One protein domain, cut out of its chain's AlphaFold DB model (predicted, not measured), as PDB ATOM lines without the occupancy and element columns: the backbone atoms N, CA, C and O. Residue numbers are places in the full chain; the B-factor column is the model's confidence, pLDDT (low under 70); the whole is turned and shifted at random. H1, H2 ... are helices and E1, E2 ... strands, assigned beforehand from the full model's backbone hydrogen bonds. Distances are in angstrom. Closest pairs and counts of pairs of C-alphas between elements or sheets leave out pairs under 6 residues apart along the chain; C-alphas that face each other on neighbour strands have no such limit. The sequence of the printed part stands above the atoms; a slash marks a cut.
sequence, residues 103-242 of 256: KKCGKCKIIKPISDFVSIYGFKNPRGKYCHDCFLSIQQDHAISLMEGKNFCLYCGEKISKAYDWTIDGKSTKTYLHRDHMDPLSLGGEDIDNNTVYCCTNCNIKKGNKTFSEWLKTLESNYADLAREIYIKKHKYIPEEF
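This is residues 103 to 242 of the 256 residues of the protein "HNHc domain-containing protein" of Ignavibacteria bacterium RIFOXYD12_FULL_36_8 (UniProt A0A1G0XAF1). Two lobes are joined lengthwise by the long helix H1: a loop-built lobe of residues 103 to 131 with the short strand E1 at one end, and a lobe of small elements at the other. In that second lobe the hairpin E4 and E5 has H2 packed on E4 and H4 near E5, with H3 beside H4, while the small hairpin E2 and E3 lies to one side between the lobes. The printed part has 140 residues with four named helices and five named strands, in the order E1 H1 E2 E3 E4 E5 H2 H3 H4; each of the two sheets, E2 - E3 and E4 - E5, is antiparallel. The class is mixed, helices and strands, with under half of the residues in named elements. The whole is loose, with a radius of gyration of the C-alphas of 18.5 A and spans of 58 by 26 by 25 A.

E4, residues 177 to 181, and E5, residues 196 to 200, form an antiparallel hairpin at 142 degrees; N 180 and O 197 are 2.8 A apart, within hydrogen-bond range. H2, residues 201 to 207, comes closest to E4 at the C-alphas of Leu 177 and Thr 201, 5.8 A apart. H3, residues 212 to 216, is close to H2 but not clearly touching, the closest C-alphas being those of Lys 207 and Trp 215, 6.1 A apart. H4, residues 221 to 235, only just touches H3, with 3 pairs of C-alphas within 8 A, by its residues 224 to 228 alone; the closest are those of Leu 216 and Ala 224, 5.2 A apart. E5 and H4 are near each other, with 6 pairs of C-alphas within 10 A. E3, residues 172 to 175, runs on into E4 across one residue at 56 degrees. E2, residues 164 to 166, forms an antiparallel hairpin with E3 at 168 degrees, with N 165 and O 174 within hydrogen-bond range at 2.8 A. H1, residues 132 to 146, comes closest to E5 at the C-alphas of Leu 146 and Tyr 198, 6.8 A apart. E1, residues 111 to 113, is apart from H1 and pairs with no named strand, but residues 103 to 104 pair antiparallel with its residues 111 to 112. In the four helices each O i to N i+4 pair is within hydrogen-bond range.

E1 begins at C-alpha 111, (284.500, 193.569, 211.602). H1 measures 21.3 A from its first C-alpha, (272.202, 190.370, 212.804), to its last. E4 measures 13.0 A and E5 13.2 A. H2 measures 10.0 A and H4 20.7 A, ending at C-alpha 235, (242.445, 212.144, 227.801).

The two C-alphas farthest apart are those of Pro 113 and Glu 241, 58.2 A. The printed part has no cut. The links E1 to H1, H1 to E2 and E4 to E5 are long, with 18, 17 and 14 residues. The mean pLDDT of the printed part is 95.0, and no printed residue is under 70.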
ATOM      1  N   LYS A 103     283.292 192.174 206.651       96.31
ATOM      2  CA  LYS A 103     283.041 193.616 206.553       96.31
ATOM      3  C   LYS A 103     282.698 194.242 207.904       96.31
ATOM      4  O   LYS A 103     282.261 193.579 208.842       96.31
ATOM      5  N   LYS A 104     282.861 195.564 207.986       97.88
ATOM      6  CA  LYS A 104     282.601 196.369 209.189       97.88
ATOM      7  C   LYS A 104     281.113 196.697 209.349       97.88
ATOM      8  O   LYS A 104     280.494 197.249 208.439       97.88
ATOM      9  N   CYS A 105     280.538 196.416 210.518       98.25
ATOM     10  CA  CYS A 105     279.140 196.730 210.815       98.25
ATOM     11  C   CYS A 105     278.881 198.238 210.924       98.25
ATOM     12  O   CYS A 105     279.610 198.967 211.597       98.25
ATOM     13  N   GLY A 106     277.790 198.719 210.316       97.00
ATOM     14  CA  GLY A 106     277.414 200.132 210.346       97.00
ATOM     15  C   GLY A 106     277.056 200.682 211.735       97.00
ATOM     16  O   GLY A 106     277.265 201.879 211.945       97.00
ATOM     17  N   LYS A 107     276.554 199.840 212.659       96.94
ATOM     18  CA  LYS A 107     276.151 200.212 214.036       96.94
ATOM     19  C   LYS A 107     277.307 199.993 215.020       96.94
ATOM     20  O   LYS A 107     277.931 200.970 215.410       96.94
ATOM     21  N   CYS A 108     277.664 198.743 215.338       98.00
ATOM     22  CA  CYS A 108     278.706 198.444 216.338       98.00
ATOM     23  C   CYS A 108     280.153 198.676 215.878       98.00
ATOM     24  O   CYS A 108     281.059 198.601 216.696       98.00
ATOM     25  N   LYS A 109     280.398 198.932 214.584       98.00
ATOM     26  CA  LYS A 109     281.741 199.157 214.011       98.00
ATOM     27  C   LYS A 109     282.721 197.974 214.131       98.00
ATOM     28  O   LYS A 109     283.878 198.142 213.763       98.00
ATOM     29  N   ILE A 110     282.269 196.791 214.543       98.19
ATOM     30  CA  ILE A 110     283.073 195.559 214.592       98.19
ATOM     31  C   ILE A 110     283.148 194.930 213.187       98.19
ATOM     32  O   ILE A 110     282.167 194.983 212.434       98.19
ATOM     33  N   ILE A 111     284.308 194.371 212.823       98.19
ATOM     34  CA  ILE A 111     284.500 193.569 211.602       98.19
ATOM     35  C   ILE A 111     283.961 192.162 211.869       98.19
ATOM     36  O   ILE A 111     284.290 191.562 212.887       98.19
ATOM     37  N   LYS A 112     283.074 191.676 210.999       98.00
ATOM     38  CA  LYS A 112     282.419 190.367 211.121       98.00
ATOM     39  C   LYS A 112     282.366 189.661 209.761       98.00
ATOM     40  O   LYS A 112     282.376 190.358 208.735       98.00
ATOM     41  N   PRO A 113     282.213 188.325 209.734       97.69
ATOM     42  CA  PRO A 113     281.953 187.577 208.510       97.69
ATOM     43  C   PRO A 113     280.743 188.130 207.754       97.69
ATOM     44  O   PRO A 113     279.740 188.532 208.347       97.69
ATOM     45  N   ILE A 114     280.795 188.131 206.423       96.25
ATOM     46  CA  ILE A 114     279.692 188.622 205.583       96.25
ATOM     47  C   ILE A 114     278.376 187.858 205.830       96.25
ATOM     48  O   ILE A 114     277.297 188.440 205.666       96.25
ATOM     49  N   SER A 115     278.449 186.596 206.262       95.56
ATOM     50  CA  SER A 115     277.301 185.763 206.643       95.56
ATOM     51  C   SER A 115     276.488 186.308 207.820       95.56
ATOM     52  O   SER A 115     275.301 186.001 207.915       95.56
ATOM     53  N   ASP A 116     277.096 187.133 208.678       97.06
ATOM     54  CA  ASP A 116     276.448 187.711 209.864       97.06
ATOM     55  C   ASP A 116     275.563 188.909 209.528       97.06
ATOM     56  O   ASP A 116     274.902 189.473 210.399       97.06
ATOM     57  N   PHE A 117     275.579 189.364 208.279       96.75
ATOM     58  CA  PHE A 117     274.872 190.565 207.881       96.75
ATOM     59  C   PHE A 117     273.522 190.269 207.285       96.75
ATOM     60  O   PHE A 117     273.326 189.281 206.577       96.75
ATOM     61  N   VAL A 118     272.599 191.187 207.541       96.38
ATOM     62  CA  VAL A 118     271.203 191.015 207.176       96.38
ATOM     63  C   VAL A 118     270.665 192.178 206.358       96.38
ATOM     64  O   VAL A 118     271.190 193.296 206.371       96.38
ATOM     65  N   SER A 119     269.620 191.895 205.589       95.00
ATOM     66  CA  SER A 119     268.830 192.894 204.885       95.00
ATOM     67  C   SER A 119     268.066 193.772 205.879       95.00
ATOM     68  O   SER A 119     268.066 193.535 207.087       95.00
ATOM     69  N   ILE A 120     267.356 194.774 205.363       91.94
ATOM     70  CA  ILE A 120     266.438 195.599 206.164       91.94
ATOM     71  C   ILE A 120     265.267 194.804 206.768       91.94
ATOM     72  O   ILE A 120     264.565 195.325 207.623       91.94
ATOM     73  N   TYR A 121     265.083 193.553 206.342       91.31
ATOM     74  CA  TYR A 121     264.035 192.642 206.798       91.31
ATOM     75  C   TYR A 121     264.581 191.517 207.698       91.31
ATOM     76  O   TYR A 121     263.832 190.628 208.078       91.31
ATOM     77  N   GLY A 122     265.883 191.512 208.015       90.81
ATOM     78  CA  GLY A 122     266.498 190.513 208.902       90.81
ATOM     79  C   GLY A 122     267.003 189.233 208.223       90.81
ATOM     80  O   GLY A 122     267.592 188.386 208.886       90.81
ATOM     81  N   PHE A 123     266.858 189.091 206.902       92.69
ATOM     82  CA  PHE A 123     267.378 187.929 206.166       92.69
ATOM     83  C   PHE A 123     268.863 188.056 205.860       92.69
ATOM     84  O   PHE A 123     269.315 189.150 205.523       92.69
ATOM     85  N   LYS A 124     269.598 186.936 205.873       94.75
ATOM     86  CA  LYS A 124     271.016 186.886 205.478       94.75
ATOM     87  C   LYS A 124     271.228 187.608 204.146       94.75
ATOM     88  O   LYS A 124     270.633 187.264 203.127       94.75
ATOM     89  N   ASN A 125     272.063 188.639 204.164       94.06
ATOM     90  CA  ASN A 125     272.365 189.454 203.000       94.06
ATOM     91  C   ASN A 125     273.805 189.977 203.080       94.06
ATOM     92  O   ASN A 125     274.092 190.909 203.845       94.06
ATOM     93  N   PRO A 126     274.691 189.493 202.196       93.44
ATOM     94  CA  PRO A 126     276.061 189.975 202.082       93.44
ATOM     95  C   PRO A 126     276.216 191.480 201.860       93.44
ATOM     96  O   PRO A 126     277.264 192.054 202.143       93.44
ATOM     97  N   ARG A 127     275.175 192.161 201.374       92.69
ATOM     98  CA  ARG A 127     275.137 193.616 201.151       92.69
ATOM     99  C   ARG A 127     274.465 194.385 202.288       92.69
ATOM    100  O   ARG A 127     274.359 195.603 202.213       92.69
ATOM    101  N   GLY A 128     274.023 193.686 203.331       95.75
ATOM    102  CA  GLY A 128     273.419 194.266 204.524       95.75
ATOM    103  C   GLY A 128     274.312 195.312 205.188       95.75
ATOM    104  O   GLY A 128     275.532 195.159 205.228       95.75
ATOM    105  N   LYS A 129     273.718 196.379 205.724       97.06
ATOM    106  CA  LYS A 129     274.469 197.446 206.411       97.06
ATOM    107  C   LYS A 129     274.853 197.065 207.845       97.06
ATOM    108  O   LYS A 129     275.868 197.533 208.364       97.06
ATOM    109  N   TYR A 130     274.040 196.227 208.484       97.94
ATOM    110  CA  TYR A 130     274.166 195.865 209.892       97.94
ATOM    111  C   TYR A 130     274.320 194.352 210.047       97.94
ATOM    112  O   TYR A 130     273.764 193.587 209.252       97.94
ATOM    113  N   CYS A 131     275.084 193.936 211.057       97.75
ATOM    114  CA  CYS A 131     275.089 192.545 211.497       97.75
ATOM    115  C   CYS A 131     273.749 192.195 212.165       97.75
ATOM    116  O   CYS A 131     273.015 193.092 212.590       97.75
ATOM    117  N   HIS A 132     273.451 190.903 212.267       95.81
ATOM    118  CA  HIS A 132     272.202 190.370 212.804       95.81
ATOM    119  C   HIS A 132     271.891 190.901 214.213       95.81
ATOM    120  O   HIS A 132     270.823 191.466 214.422       95.81
ATOM    121  N   ASP A 133     272.851 190.855 215.140       96.44
ATOM    122  CA  ASP A 133     272.645 191.321 216.524       96.44
ATOM    123  C   ASP A 133     272.282 192.813 216.588       96.44
ATOM    124  O   ASP A 133     271.352 193.231 217.277       96.44
ATOM    125  N   CYS A 134     272.990 193.639 215.809       97.19
ATOM    126  CA  CYS A 134     272.702 195.067 215.710       97.19
ATOM    127  C   CYS A 134     271.345 195.336 215.063       97.19
ATOM    128  O   CYS A 134     270.677 196.289 215.454       97.19
ATOM    129  N   PHE A 135     270.947 194.532 214.076       95.06
ATOM    130  CA  PHE A 135     269.620 194.612 213.481       95.06
ATOM    131  C   PHE A 135     268.531 194.298 214.515       95.06
ATOM    132  O   PHE A 135     267.600 195.089 214.641       95.06
ATOM    133  N   LEU A 136     268.675 193.225 215.301       91.69
ATOM    134  CA  LEU A 136     267.723 192.878 216.362       91.69
ATOM    135  C   LEU A 136     267.613 193.980 217.418       91.69
ATOM    136  O   LEU A 136     266.507 194.384 217.761       91.69
ATOM    137  N   SER A 137     268.743 194.536 217.861       93.62
ATOM    138  CA  SER A 137     268.737 195.680 218.778       93.62
ATOM    139  C   SER A 137     268.011 196.889 218.176       93.62
ATOM    140  O   SER A 137     267.210 197.499 218.866       93.62
ATOM    141  N   ILE A 138     268.212 197.214 216.890       93.06
ATOM    142  CA  ILE A 138     267.458 198.298 216.227       93.06
ATOM    143  C   ILE A 138     265.948 198.006 216.220       93.06
ATOM    144  O   ILE A 138     265.157 198.920 216.433       93.06
ATOM    145  N   GLN A 139     265.536 196.761 215.962       90.31
ATOM    146  CA  GLN A 139     264.117 196.381 215.980       90.31
ATOM    147  C   GLN A 139     263.507 196.540 217.375       90.31
ATOM    148  O   GLN A 139     262.386 197.031 217.501       90.31
ATOM    149  N   GLN A 140     264.258 196.172 218.412       89.38
ATOM    150  CA  GLN A 140     263.848 196.359 219.795       89.38
ATOM    151  C   GLN A 140     263.759 197.844 220.163       89.38
ATOM    152  O   GLN A 140     262.729 198.270 220.680       89.38
ATOM    153  N   ASP A 141     264.781 198.641 219.836       91.38
ATOM    154  CA  ASP A 141     264.797 200.094 220.051       91.38
ATOM    155  C   ASP A 141     263.582 200.756 219.371       91.38
ATOM    156  O   ASP A 141     262.918 201.621 219.945       91.38
ATOM    157  N   HIS A 142     263.243 200.308 218.157       87.69
ATOM    158  CA  HIS A 142     262.076 200.788 217.424       87.69
ATOM    159  C   HIS A 142     260.755 200.415 218.114       87.69
ATOM    160  O   HIS A 142     259.895 201.279 218.275       87.69
ATOM    161  N   ALA A 143     260.601 199.166 218.565       86.25
ATOM    162  CA  ALA A 143     259.414 198.739 219.304       86.25
ATOM    163  C   ALA A 143     259.242 199.530 220.614       86.25
ATOM    164  O   ALA A 143     258.139 199.977 220.920       86.25
ATOM    165  N   ILE A 144     260.339 199.770 221.340       89.25
ATOM    166  CA  ILE A 144     260.352 200.585 222.563       89.25
ATOM    167  C   ILE A 144     259.941 202.028 222.268       89.25
ATOM    168  O   ILE A 144     259.151 202.614 223.006       89.25
ATOM    169  N   SER A 145     260.446 202.599 221.174       88.25
ATOM    170  CA  SER A 145     260.074 203.949 220.747       88.25
ATOM    171  C   SER A 145     258.577 204.069 220.457       88.25
ATOM    172  O   SER A 145     257.991 205.088 220.809       88.25
ATOM    173  N   LEU A 146     257.958 203.057 219.836       83.69
ATOM    174  CA  LEU A 146     256.511 203.042 219.591       83.69
ATOM    175  C   LEU A 146     255.723 202.950 220.905       83.69
ATOM    176  O   LEU A 146     254.737 203.651 221.085       83.69
ATOM    177  N   MET A 147     256.193 202.149 221.860       88.12
ATOM    178  CA  MET A 147     255.565 201.970 223.174       88.12
ATOM    179  C   MET A 147     255.936 203.062 224.199       88.12
ATOM    180  O   MET A 147     255.863 202.829 225.409       88.12
ATOM    181  N   GLU A 148     256.347 204.250 223.741       90.00
ATOM    182  CA  GLU A 148     256.689 205.400 224.596       90.00
ATOM    183  C   GLU A 148     257.711 205.043 225.695       90.00
ATOM    184  O   GLU A 148     257.530 205.347 226.878       90.00
ATOM    185  N   GLY A 149     258.772 204.325 225.316       91.38
ATOM    186  CA  GLY A 149     259.858 203.931 226.216       91.38
ATOM    187  C   GLY A 149     259.618 202.632 226.992       91.38
ATOM    188  O   GLY A 149     260.506 202.194 227.720       91.38
ATOM    189  N   LYS A 150     258.457 201.986 226.836       92.62
ATOM    190  CA  LYS A 150     258.157 200.689 227.465       92.62
ATOM    191  C   LYS A 150     258.574 199.543 226.551       92.62
ATOM    192  O   LYS A 150     258.675 199.706 225.344       92.62
ATOM    193  N   ASN A 151     258.802 198.363 227.116       93.62
ATOM    194  CA  ASN A 151     259.123 197.143 226.364       93.62
ATOM    195  C   ASN A 151     258.110 196.016 226.617       93.62
ATOM    196  O   ASN A 151     258.435 194.839 226.451       93.62
ATOM    197  N   PHE A 152     256.901 196.369 227.045       95.88
ATOM    198  CA  PHE A 152     255.834 195.436 227.377       95.88
ATOM    199  C   PHE A 152     254.469 195.988 226.965       95.88
ATOM    200  O   PHE A 152     254.272 197.200 226.877       95.88
ATOM    201  N   CYS A 153     253.526 195.083 226.717       97.38
ATOM    202  CA  CYS A 153     252.145 195.409 226.396       97.38
ATOM    203  C   CYS A 153     251.470 196.115 227.575       97.38
ATOM    204  O   CYS A 153     251.435 195.567 228.675       97.38
ATOM    205  N   LEU A 154     250.856 197.275 227.330       96.88
ATOM    206  CA  LEU A 154     250.144 198.028 228.365       96.88
ATOM    207  C   LEU A 154     249.026 197.222 229.050       96.88
ATOM    208  O   LEU A 154     248.740 197.449 230.218       96.88
ATOM    209  N   TYR A 155     248.404 196.285 228.331       97.81
ATOM    210  CA  TYR A 155     247.226 195.566 228.817       97.81
ATOM    211  C   TYR A 155     247.540 194.273 229.567       97.81
ATOM    212  O   TYR A 155     246.844 193.955 230.521       97.81
ATOM    213  N   CYS A 156     248.556 193.515 229.149       97.75
ATOM    214  CA  CYS A 156     248.866 192.210 229.752       97.75
ATOM    215  C   CYS A 156     250.285 192.094 230.316       97.75
ATOM    216  O   CYS A 156     250.657 191.029 230.793       97.75
ATOM    217  N   GLY A 157     251.121 193.125 230.175       96.94
ATOM    218  CA  GLY A 157     252.507 193.085 230.641       96.94
ATOM    219  C   GLY A 157     253.458 192.186 229.856       96.94
ATOM    220  O   GLY A 157     254.644 192.136 230.179       96.94
ATOM    221  N   GLU A 158     252.985 191.489 228.821       96.81
ATOM    222  CA  GLU A 158     253.836 190.639 227.991       96.81
ATOM    223  C   GLU A 158     254.937 191.475 227.329       96.81
ATOM    224  O   GLU A 158     254.662 192.509 226.713       96.81
ATOM    225  N   LYS A 159     256.195 191.038 227.453       95.81
ATOM    226  CA  LYS A 159     257.341 191.737 226.859       95.81
ATOM    227  C   LYS A 159     257.288 191.665 225.334       95.81
ATOM    228  O   LYS A 159     257.158 190.586 224.764       95.81
ATOM    229  N   ILE A 160     257.489 192.802 224.672       93.19
ATOM    230  CA  ILE A 160     257.516 192.909 223.211       93.19
ATOM    231  C   ILE A 160     258.916 193.347 222.781       93.19
ATOM    232  O   ILE A 160     259.340 194.474 223.027       93.19
ATOM    233  N   SER A 161     259.646 192.439 222.134       89.44
ATOM    234  CA  SER A 161     261.028 192.661 221.685       89.44
ATOM    235  C   SER A 161     261.149 193.089 220.220       89.44
ATOM    236  O   SER A 161     262.210 193.544 219.803       89.44
ATOM    237  N   LYS A 162     260.083 192.945 219.428       90.44
ATOM    238  CA  LYS A 162     260.017 193.335 218.013       90.44
ATOM    239  C   LYS A 162     258.577 193.644 217.622       90.44
ATOM    240  O   LYS A 162     257.655 193.071 218.194       90.44
ATOM    241  N   ALA A 163     258.386 194.512 216.631       88.12
ATOM    242  CA  ALA A 163     257.051 194.878 216.155       88.12
ATOM    243  C   ALA A 163     256.519 193.926 215.064       88.12
ATOM    244  O   ALA A 163     255.330 193.604 215.059       88.12
ATOM    245  N   TYR A 164     257.397 193.435 214.179       90.94
ATOM    246  CA  TYR A 164     257.018 192.641 213.005       90.94
ATOM    247  C   TYR A 164     258.036 191.538 212.696       90.94
ATOM    248  O   TYR A 164     259.236 191.715 212.913       90.94
ATOM    249  N   ASP A 165     257.546 190.447 212.113       90.19
ATOM    250  CA  ASP A 165     258.330 189.533 211.283       90.19
ATOM    251  C   ASP A 165     258.064 189.814 209.806       90.19
ATOM    252  O   ASP A 165     256.948 190.177 209.433       90.19
ATOM    253  N   TRP A 166     259.083 189.629 208.970       88.56
ATOM    254  CA  TRP A 166     259.046 189.935 207.540       88.56
ATOM    255  C   TRP A 166     259.292 188.681 206.699       88.56
ATOM    256  O   TRP A 166     259.934 187.744 207.161       88.56
ATOM    257  N   THR A 167     258.818 188.679 205.456       85.62
ATOM    258  CA  THR A 167     259.201 187.774 204.367       85.62
ATOM    259  C   THR A 167     260.379 188.347 203.573       85.62
ATOM    260  O   THR A 167     260.706 189.533 203.674       85.62
ATOM    261  N   ILE A 168     261.002 187.522 202.724       80.38
ATOM    262  CA  ILE A 168     262.127 187.942 201.867       80.38
ATOM    263  C   ILE A 168     261.712 189.064 200.898       80.38
ATOM    264  O   ILE A 168     262.522 189.943 200.602       80.38
ATOM    265  N   ASP A 169     260.457 189.069 200.435       79.69
ATOM    266  CA  ASP A 169     259.873 190.119 199.588       79.69
ATOM    267  C   ASP A 169     259.422 191.368 200.370       79.69
ATOM    268  O   ASP A 169     258.906 192.309 199.769       79.69
ATOM    269  N   GLY A 170     259.654 191.415 201.686       78.94
ATOM    270  CA  GLY A 170     259.390 192.587 202.517       78.94
ATOM    271  C   GLY A 170     257.935 192.745 202.958       78.94
ATOM    272  O   GLY A 170     257.531 193.852 203.305       78.94
ATOM    273  N   LYS A 171     257.145 191.667 202.955       80.31
ATOM    274  CA  LYS A 171     255.787 191.638 203.521       80.31
ATOM    275  C   LYS A 171     255.844 191.184 204.973       80.31
ATOM    276  O   LYS A 171     256.684 190.359 205.311       80.31
ATOM    277  N   SER A 172     254.978 191.692 205.842       87.56
ATOM    278  CA  SER A 172     254.932 191.189 207.215       87.56
ATOM    279  C   SER A 172     254.287 189.798 207.254       87.56
ATOM    280  O   SER A 172     253.228 189.579 206.672       87.56
ATOM    281  N   THR A 173     254.925 188.841 207.928       92.19
ATOM    282  CA  THR A 173     254.341 187.511 208.193       92.19
ATOM    283  C   THR A 173     253.567 187.489 209.499       92.19
ATOM    284  O   THR A 173     252.575 186.775 209.623       92.19
ATOM    285  N   LYS A 174     254.030 188.259 210.485       93.88
ATOM    286  CA  LYS A 174     253.431 188.330 211.812       93.88
ATOM    287  C   LYS A 174     253.629 189.714 212.403       93.88
ATOM    288  O   LYS A 174     254.742 190.235 212.418       93.88
ATOM    289  N   THR A 175     252.549 190.280 212.922       93.50
ATOM    290  CA  THR A 175     252.564 191.529 213.682       93.50
ATOM    291  C   THR A 175     252.461 191.191 215.162       93.50
ATOM    292  O   THR A 175     251.619 190.381 215.552       93.50
ATOM    293  N   TYR A 176     253.328 191.786 215.975       93.62
ATOM    294  CA  TYR A 176     253.340 191.627 217.433       93.62
ATOM    295  C   TYR A 176     252.813 192.864 218.155       93.62
ATOM    296  O   TYR A 176     252.381 192.748 219.298       93.62
ATOM    297  N   LEU A 177     252.854 194.026 217.498       95.19
ATOM    298  CA  LEU A 177     252.474 195.312 218.063       95.19
ATOM    299  C   LEU A 177     251.422 195.982 217.175       95.19
ATOM    300  O   LEU A 177     251.648 196.166 215.981       95.19
ATOM    301  N   HIS A 178     250.293 196.361 217.760       95.75
ATOM    302  CA  HIS A 178     249.221 197.089 217.088       95.75
ATOM    303  C   HIS A 178     249.006 198.446 217.743       95.75
ATOM    304  O   HIS A 178     249.165 198.575 218.955       95.75
ATOM    305  N   ARG A 179     248.627 199.434 216.927       96.50
ATOM    306  CA  ARG A 179     248.048 200.688 217.407       96.50
ATOM    307  C   ARG A 179     246.579 200.423 217.722       96.50
ATOM    308  O   ARG A 179     245.826 200.087 216.812       96.50
ATOM    309  N   ASP A 180     246.221 200.540 218.988       97.81
ATOM    310  CA  ASP A 180     244.861 200.400 219.491       97.81
ATOM    311  C   ASP A 180     244.310 201.770 219.875       97.81
ATOM    312  O   ASP A 180     245.045 202.603 220.410       97.81
ATOM    313  N   HIS A 181     243.025 201.986 219.613       98.19
ATOM    314  CA  HIS A 181     242.306 203.171 220.065       98.19
ATOM    315  C   HIS A 181     241.685 202.872 221.425       98.19
ATOM    316  O   HIS A 181     240.899 201.928 221.538       98.19
ATOM    317  N   MET A 182     242.018 203.653 222.454       98.19
ATOM    318  CA  MET A 182     241.480 203.462 223.802       98.19
ATOM    319  C   MET A 182     239.950 203.559 223.772       98.19
ATOM    320  O   MET A 182     239.276 202.588 224.134       98.19
ATOM    321  N   ASP A 183     239.433 204.646 223.203       97.94
ATOM    322  CA  ASP A 183     238.034 204.830 222.832       97.94
ATOM    323  C   ASP A 183     237.822 204.386 221.373       97.94
ATOM    324  O   ASP A 183     238.385 204.993 220.455       97.94
ATOM    325  N   PRO A 184     237.040 203.319 221.115       97.44
ATOM    326  CA  PRO A 184     236.892 202.769 219.770       97.44
ATOM    327  C   PRO A 184     236.302 203.771 218.773       97.44
ATOM    328  O   PRO A 184     235.271 204.391 219.038       97.44
ATOM    329  N   LEU A 185     236.877 203.836 217.566       96.06
ATOM    330  CA  LEU A 185     236.358 204.678 216.476       96.06
ATOM    331  C   LEU A 185     234.896 204.349 216.130       96.06
ATOM    332  O   LEU A 185     234.095 205.239 215.866       96.06
ATOM    333  N   SER A 186     234.516 203.068 216.193       94.75
ATOM    334  CA  SER A 186     233.137 202.618 215.946       94.75
ATOM    335  C   SER A 186     232.125 203.112 216.986       94.75
ATOM    336  O   SER A 186     230.925 202.965 216.779       94.75
ATOM    337  N   LEU A 187     232.597 203.643 218.115       95.62
ATOM    338  CA  LEU A 187     231.786 204.185 219.204       95.62
ATOM    339  C   LEU A 187     231.957 205.707 219.342       95.62
ATOM    340  O   LEU A 187     231.594 206.266 220.372       95.62
ATOM    341  N   GLY A 188     232.507 206.381 218.327       95.38
ATOM    342  CA  GLY A 188     232.700 207.835 218.334       95.38
ATOM    343  C   GLY A 188     234.033 208.307 218.916       95.38
ATOM    344  O   GLY A 188     234.189 209.500 219.156       95.38
ATOM    345  N   GLY A 189     234.992 207.406 219.144       96.81
ATOM    346  CA  GLY A 189     236.362 207.797 219.481       96.81
ATOM    347  C   GLY A 189     237.061 208.528 218.327       96.81
ATOM    348  O   GLY A 189     236.747 208.321 217.154       96.81
ATOM    349  N   GLU A 190     238.041 209.370 218.655       96.12
ATOM    350  CA  GLU A 190     238.806 210.163 217.681       96.12
ATOM    351  C   GLU A 190     240.063 209.415 217.185       96.12
ATOM    352  O   GLU A 190     240.722 208.715 217.957       96.12
ATOM    353  N   ASP A 191     240.456 209.582 215.915       96.19
ATOM    354  CA  ASP A 191     241.728 209.043 215.381       96.19
ATOM    355  C   ASP A 191     242.886 210.024 215.632       96.19
ATOM    356  O   ASP A 191     243.420 210.643 214.711       96.19
ATOM    357  N   ILE A 192     243.242 210.196 216.906       95.50
ATOM    358  CA  ILE A 192     244.331 211.074 217.361       95.50
ATOM    359  C   ILE A 192     245.330 210.327 218.250       95.50
ATOM    360  O   ILE A 192     244.994 209.338 218.901       95.50
ATOM    361  N   ASP A 193     246.557 210.843 218.346       94.06
ATOM    362  CA  ASP A 193     247.632 210.220 219.134       94.06
ATOM    363  C   ASP A 193     247.274 210.063 220.626       94.06
ATOM    364  O   ASP A 193     247.640 209.066 221.252       94.06
ATOM    365  N   ASN A 194     246.500 210.996 221.196       96.31
ATOM    366  CA  ASN A 194     246.055 210.904 222.591       96.31
ATOM    367  C   ASN A 194     245.070 209.751 222.830       96.31
ATOM    368  O   ASN A 194     245.082 209.181 223.915       96.31
ATOM    369  N   ASN A 195     244.284 209.366 221.823       97.75
ATOM    370  CA  ASN A 195     243.360 208.237 221.912       97.75
ATOM    371  C   ASN A 195     244.016 206.915 221.483       97.75
ATOM    372  O   ASN A 195     243.343 205.897 221.381       97.75
ATOM    373  N   THR A 196     245.322 206.885 221.197       97.38
ATOM    374  CA  THR A 196     245.985 205.652 220.758       97.38
ATOM    375  C   THR A 196     247.087 205.199 221.699       97.38
ATOM    376  O   THR A 196     247.799 205.986 222.327       97.38
ATOM    377  N   VAL A 197     247.252 203.884 221.788       96.94
ATOM    378  CA  VAL A 197     248.390 203.231 222.435       96.94
ATOM    379  C   VAL A 197     248.866 202.060 221.602       96.94
ATOM    380  O   VAL A 197     248.164 201.573 220.722       96.94
ATOM    381  N   TYR A 198     250.070 201.587 221.897       96.94
ATOM    382  CA  TYR A 198     250.561 200.348 221.325       96.94
ATOM    383  C   TYR A 198     250.369 199.190 222.307       96.94
ATOM    384  O   TYR A 198     250.740 199.281 223.479       96.94
ATOM    385  N   CYS A 199     249.800 198.088 221.825       97.38
ATOM    386  CA  CYS A 199     249.583 196.872 222.606       97.38
ATOM    387  C   CYS A 199     249.880 195.617 221.772       97.38
ATOM    388  O   CYS A 199     250.106 195.692 220.561       97.38
ATOM    389  N   CYS A 200     249.926 194.448 222.419       97.69
ATOM    390  CA  CYS A 200     250.134 193.200 221.694       97.69
ATOM    391  C   CYS A 200     248.898 192.828 220.860       97.69
ATOM    392  O   CYS A 200     247.758 193.117 221.232       97.69
ATOM    393  N   THR A 201     249.124 192.119 219.754       96.81
ATOM    394  CA  THR A 201     248.073 191.682 218.816       96.81
ATOM    395  C   THR A 201     246.927 190.942 219.507       96.81
ATOM    396  O   THR A 201     245.760 191.183 219.204       96.81
ATOM    397  N   ASN A 202     247.243 190.082 220.479       97.62
ATOM    398  CA  ASN A 202     246.242 189.301 221.203       97.62
ATOM    399  C   ASN A 202     245.314 190.189 222.041       97.62
ATOM    400  O   ASN A 202     244.103 189.982 222.029       97.62
ATOM    401  N   CYS A 203     245.861 191.178 222.755       98.38
ATOM    402  CA  CYS A 203     245.049 192.100 223.545       98.38
ATOM    403  C   CYS A 203     244.222 193.025 222.651       98.38
ATOM    404  O   CYS A 203     243.042 193.202 222.928       98.38
ATOM    405  N   ASN A 204     244.797 193.526 221.552       98.19
ATOM    406  CA  ASN A 204     244.071 194.335 220.571       98.19
ATOM    407  C   ASN A 204     242.828 193.599 220.034       98.19
ATOM    408  O   ASN A 204     241.716 194.122 220.063       98.19
ATOM    409  N   ILE A 205     242.999 192.339 219.611       97.50
ATOM    410  CA  ILE A 205     241.896 191.497 219.118       97.50
ATOM    411  C   ILE A 205     240.862 191.237 220.222       97.50
ATOM    412  O   ILE A 205     239.663 191.349 219.978       97.50
ATOM    413  N   LYS A 206     241.304 190.898 221.441       98.19
ATOM    414  CA  LYS A 206     240.405 190.623 222.576       98.19
ATOM    415  C   LYS A 206     239.617 191.854 223.025       98.19
ATOM    416  O   LYS A 206     238.462 191.705 223.438       98.19
ATOM    417  N   LYS A 207     240.212 193.047 222.951       98.38
ATOM    418  CA  LYS A 207     239.525 194.309 223.235       98.38
ATOM    419  C   LYS A 207     238.410 194.532 222.221       98.38
ATOM    420  O   LYS A 207     237.250 194.647 222.618       98.38
ATOM    421  N   GLY A 208     238.740 194.493 220.929       97.50
ATOM    422  CA  GLY A 208     237.780 194.727 219.853       97.50
ATOM    423  C   GLY A 208     237.140 196.111 219.976       97.50
ATOM    424  O   GLY A 208     237.835 197.111 220.130       97.50
ATOM    425  N   ASN A 209     235.809 196.168 219.946       97.00
ATOM    426  CA  ASN A 209     235.037 197.407 220.067       97.00
ATOM    427  C   ASN A 209     234.582 197.733 221.502       97.00
ATOM    428  O   ASN A 209     233.728 198.600 221.662       97.00
ATOM    429  N   LYS A 210     235.102 197.055 222.534       98.19
ATOM    430  CA  LYS A 210     234.783 197.397 223.929       98.19
ATOM    431  C   LYS A 210     235.247 198.815 224.241       98.19
ATOM    432  O   LYS A 210     236.342 199.214 223.826       98.19
ATOM    433  N   THR A 211     234.450 199.540 225.018       98.12
ATOM    434  CA  THR A 211     234.899 200.792 225.634       98.12
ATOM    435  C   THR A 211     236.106 200.526 226.529       98.12
ATOM    436  O   THR A 211     236.338 199.398 226.987       98.12
ATOM    437  N   PHE A 212     236.899 201.561 226.799       98.31
ATOM    438  CA  PHE A 212     238.079 201.386 227.632       98.31
ATOM    439  C   PHE A 212     237.717 200.918 229.050       98.31
ATOM    440  O   PHE A 212     238.351 200.007 229.578       98.31
ATOM    441  N   SER A 213     236.643 201.460 229.634       98.44
ATOM    442  CA  SER A 213     236.159 201.073 230.966       98.44
ATOM    443  C   SER A 213     235.707 199.607 231.039       98.44
ATOM    444  O   SER A 213     235.999 198.920 232.021       98.44
ATOM    445  N   GLU A 214     235.048 199.082 230.003       98.38
ATOM    446  CA  GLU A 214     234.716 197.656 229.897       98.38
ATOM    447  C   GLU A 214     235.967 196.793 229.761       98.38
ATOM    448  O   GLU A 214     236.063 195.742 230.394       98.38
ATOM    449  N   TRP A 215     236.933 197.232 228.954       98.56
ATOM    450  CA  TRP A 215     238.173 196.496 228.747       98.56
ATOM    451  C   TRP A 215     238.993 196.376 230.034       98.56
ATOM    452  O   TRP A 215     239.435 195.277 230.367       98.56
ATOM    453  N   LEU A 216     239.117 197.461 230.805       98.38
ATOM    454  CA  LEU A 216     239.839 197.484 232.082       98.38
ATOM    455  C   LEU A 216     239.336 196.429 233.077       98.38
ATOM    456  O   LEU A 216     240.141 195.851 233.798       98.38
ATOM    457  N   LYS A 217     238.032 196.122 233.084       98.25
ATOM    458  CA  LYS A 217     237.439 195.091 233.961       98.25
ATOM    459  C   LYS A 217     237.915 193.670 233.639       98.25
ATOM    460  O   LYS A 217     237.718 192.771 234.448       98.25
ATOM    461  N   THR A 218     238.492 193.456 232.456       98.00
ATOM    462  CA  THR A 218     238.984 192.145 232.003       98.00
ATOM    463  C   THR A 218     240.484 191.948 232.224       98.00
ATOM    464  O   THR A 218     240.989 190.848 232.004       98.00
ATOM    465  N   LEU A 219     241.198 193.006 232.619       97.50
ATOM    466  CA  LEU A 219     242.641 192.979 232.832       97.50
ATOM    467  C   LEU A 219     242.983 192.559 234.266       97.50
ATOM    468  O   LEU A 219     242.185 192.721 235.187       97.50
ATOM    469  N   GLU A 220     244.204 192.062 234.462       96.19
ATOM    470  CA  GLU A 220     244.763 191.894 235.806       96.19
ATOM    471  C   GLU A 220     244.923 193.263 236.486       96.19
ATOM    472  O   GLU A 220     245.245 194.254 235.826       96.19
ATOM    473  N   SER A 221     244.713 193.319 237.808       92.75
ATOM    474  CA  SER A 221     244.594 194.580 238.562       92.75
ATOM    475  C   SER A 221     245.759 195.544 238.323       92.75
ATOM    476  O   SER A 221     245.548 196.714 238.025       92.75
ATOM    477  N   ASN A 222     246.996 195.049 238.378       96.06
ATOM    478  CA  ASN A 222     248.206 195.849 238.186       96.06
ATOM    479  C   ASN A 222     248.284 196.509 236.798       96.06
ATOM    480  O   ASN A 222     248.743 197.646 236.681       96.06
ATOM    481  N   TYR A 223     247.845 195.822 235.742       96.88
ATOM    482  CA  TYR A 223     247.837 196.378 234.387       96.88
ATOM    483  C   TYR A 223     246.595 197.225 234.116       96.88
ATOM    484  O   TYR A 223     246.686 198.199 233.371       96.88
ATOM    485  N   ALA A 224     245.461 196.910 234.747       97.88
ATOM    486  CA  ALA A 224     244.264 197.742 234.709       97.88
ATOM    487  C   ALA A 224     244.541 199.139 235.290       97.88
ATOM    488  O   ALA A 224     244.210 200.146 234.661       97.88
ATOM    489  N   ASP A 225     245.203 199.210 236.445       97.75
ATOM    490  CA  ASP A 225     245.531 200.473 237.109       97.75
ATOM    491  C   ASP A 225     246.504 201.310 236.271       97.75
ATOM    492  O   ASP A 225     246.243 202.485 236.002       97.75
ATOM    493  N   LEU A 226     247.568 200.685 235.755       96.88
ATOM    494  CA  LEU A 226     248.522 201.343 234.861       96.88
ATOM    495  C   LEU A 226     247.847 201.853 233.578       96.88
ATOM    496  O   LEU A 226     248.084 202.981 233.146       96.88
ATOM    497  N   ALA A 227     247.007 201.032 232.945       97.62
ATOM    498  CA  ALA A 227     246.295 201.408 231.729       97.62
ATOM    499  C   ALA A 227     245.317 202.569 231.977       97.62
ATOM    500  O   ALA A 227     245.247 203.488 231.156       97.62
ATOM    501  N   ARG A 228     244.619 202.569 233.122       98.31
ATOM    502  CA  ARG A 228     243.750 203.672 233.555       98.31
ATOM    503  C   ARG A 228     244.540 204.958 233.798       98.31
ATOM    504  O   ARG A 228     244.112 206.013 233.338       98.31
ATOM    505  N   GLU A 229     245.693 204.893 234.462       97.81
ATOM    506  CA  GLU A 229     246.549 206.066 234.685       97.81
ATOM    507  C   GLU A 229     246.982 206.702 233.355       97.81
ATOM    508  O   GLU A 229     246.878 207.919 233.172       97.81
ATOM    509  N   ILE A 230     247.413 205.880 232.389       97.12
ATOM    510  CA  ILE A 230     247.796 206.365 231.058       97.12
ATOM    511  C   ILE A 230     246.600 206.989 230.336       97.12
ATOM    512  O   ILE A 230     246.762 208.055 229.740       97.12
ATOM    513  N   TYR A 231     245.417 206.374 230.414       98.19
ATOM    514  CA  TYR A 231     244.194 206.933 229.838       98.19
ATOM    515  C   TYR A 231     243.920 208.335 230.384       98.19
ATOM    516  O   TYR A 231     243.876 209.292 229.615       98.19
ATOM    517  N   ILE A 232     243.850 208.488 231.710       98.19
ATOM    518  CA  ILE A 232     243.581 209.778 232.366       98.19
ATOM    519  C   ILE A 232     244.639 210.812 231.971       98.19
ATOM    520  O   ILE A 232     244.322 211.962 231.658       98.19
ATOM    521  N   LYS A 233     245.913 210.410 231.923       97.19
ATOM    522  CA  LYS A 233     247.006 211.294 231.516       97.19
ATOM    523  C   LYS A 233     246.833 211.811 230.085       97.19
ATOM    524  O   LYS A 233     247.132 212.989 229.856       97.19
ATOM    525  N   LYS A 234     246.398 210.964 229.145       96.81
ATOM    526  CA  LYS A 234     246.215 211.318 227.729       96.81
ATOM    527  C   LYS A 234     244.907 212.075 227.464       96.81
ATOM    528  O   LYS A 234     244.942 213.087 226.770       96.81
ATOM    529  N   HIS A 235     243.797 211.629 228.052       96.62
ATOM    530  CA  HIS A 235     242.445 212.144 227.801       96.62
ATOM    531  C   HIS A 235     242.063 213.336 228.689       96.62
ATOM    532  O   HIS A 235     241.274 214.175 228.270       96.62
ATOM    533  N   LYS A 236     242.661 213.461 229.883       97.81
ATOM    534  CA  LYS A 236     242.304 214.454 230.921       97.81
ATOM    535  C   LYS A 236     240.924 214.246 231.560       97.81
ATOM    536  O   LYS A 236     240.421 215.158 232.208       97.81
ATOM    537  N   TYR A 237     240.354 213.054 231.416       97.88
ATOM    538  CA  TYR A 237     239.088 212.622 232.011       97.88
ATOM    539  C   TYR A 237     239.147 211.108 232.303       97.88
ATOM    540  O   TYR A 237     240.102 210.441 231.881       97.88
ATOM    541  N   ILE A 238     238.201 210.559 233.072       98.50
ATOM    542  CA  ILE A 238     238.212 209.128 233.448       98.50
ATOM    543  C   ILE A 238     237.531 208.250 232.380       98.50
ATOM    544  O   ILE A 238     236.611 208.720 231.715       98.50
ATOM    545  N   PRO A 239     237.917 206.966 232.211       98.31
ATOM    546  CA  PRO A 239     237.337 206.086 231.184       98.31
ATOM    547  C   PRO A 239     235.807 205.987 231.193       98.31
ATOM    548  O   PRO A 239     235.184 205.750 230.164       98.31
ATOM    549  N   GLU A 240     235.190 206.127 232.362       98.38
ATOM    550  CA  GLU A 240     233.744 206.060 232.561       98.38
ATOM    551  C   GLU A 240     233.001 207.318 232.070       98.38
ATOM    552  O   GLU A 240     231.786 207.272 231.885       98.38
ATOM    553  N   GLU A 241     233.704 208.431 231.834       97.94
ATOM    554  CA  GLU A 241     233.129 209.663 231.274       97.94
ATOM    555  C   GLU A 241     232.983 209.609 229.747       97.94
ATOM    556  O   GLU A 241     232.225 210.402 229.180       97.94
ATOM    557  N   PHE A 242     233.648 208.659 229.077       97.88
ATOM    558  CA  PHE A 242     233.453 208.423 227.650       97.88
ATOM    559  C   PHE A 242     232.025 207.931 227.384       97.88
ATOM    560  O   PHE A 242     231.593 206.891 227.887       97.88
TER     561      PHE A 242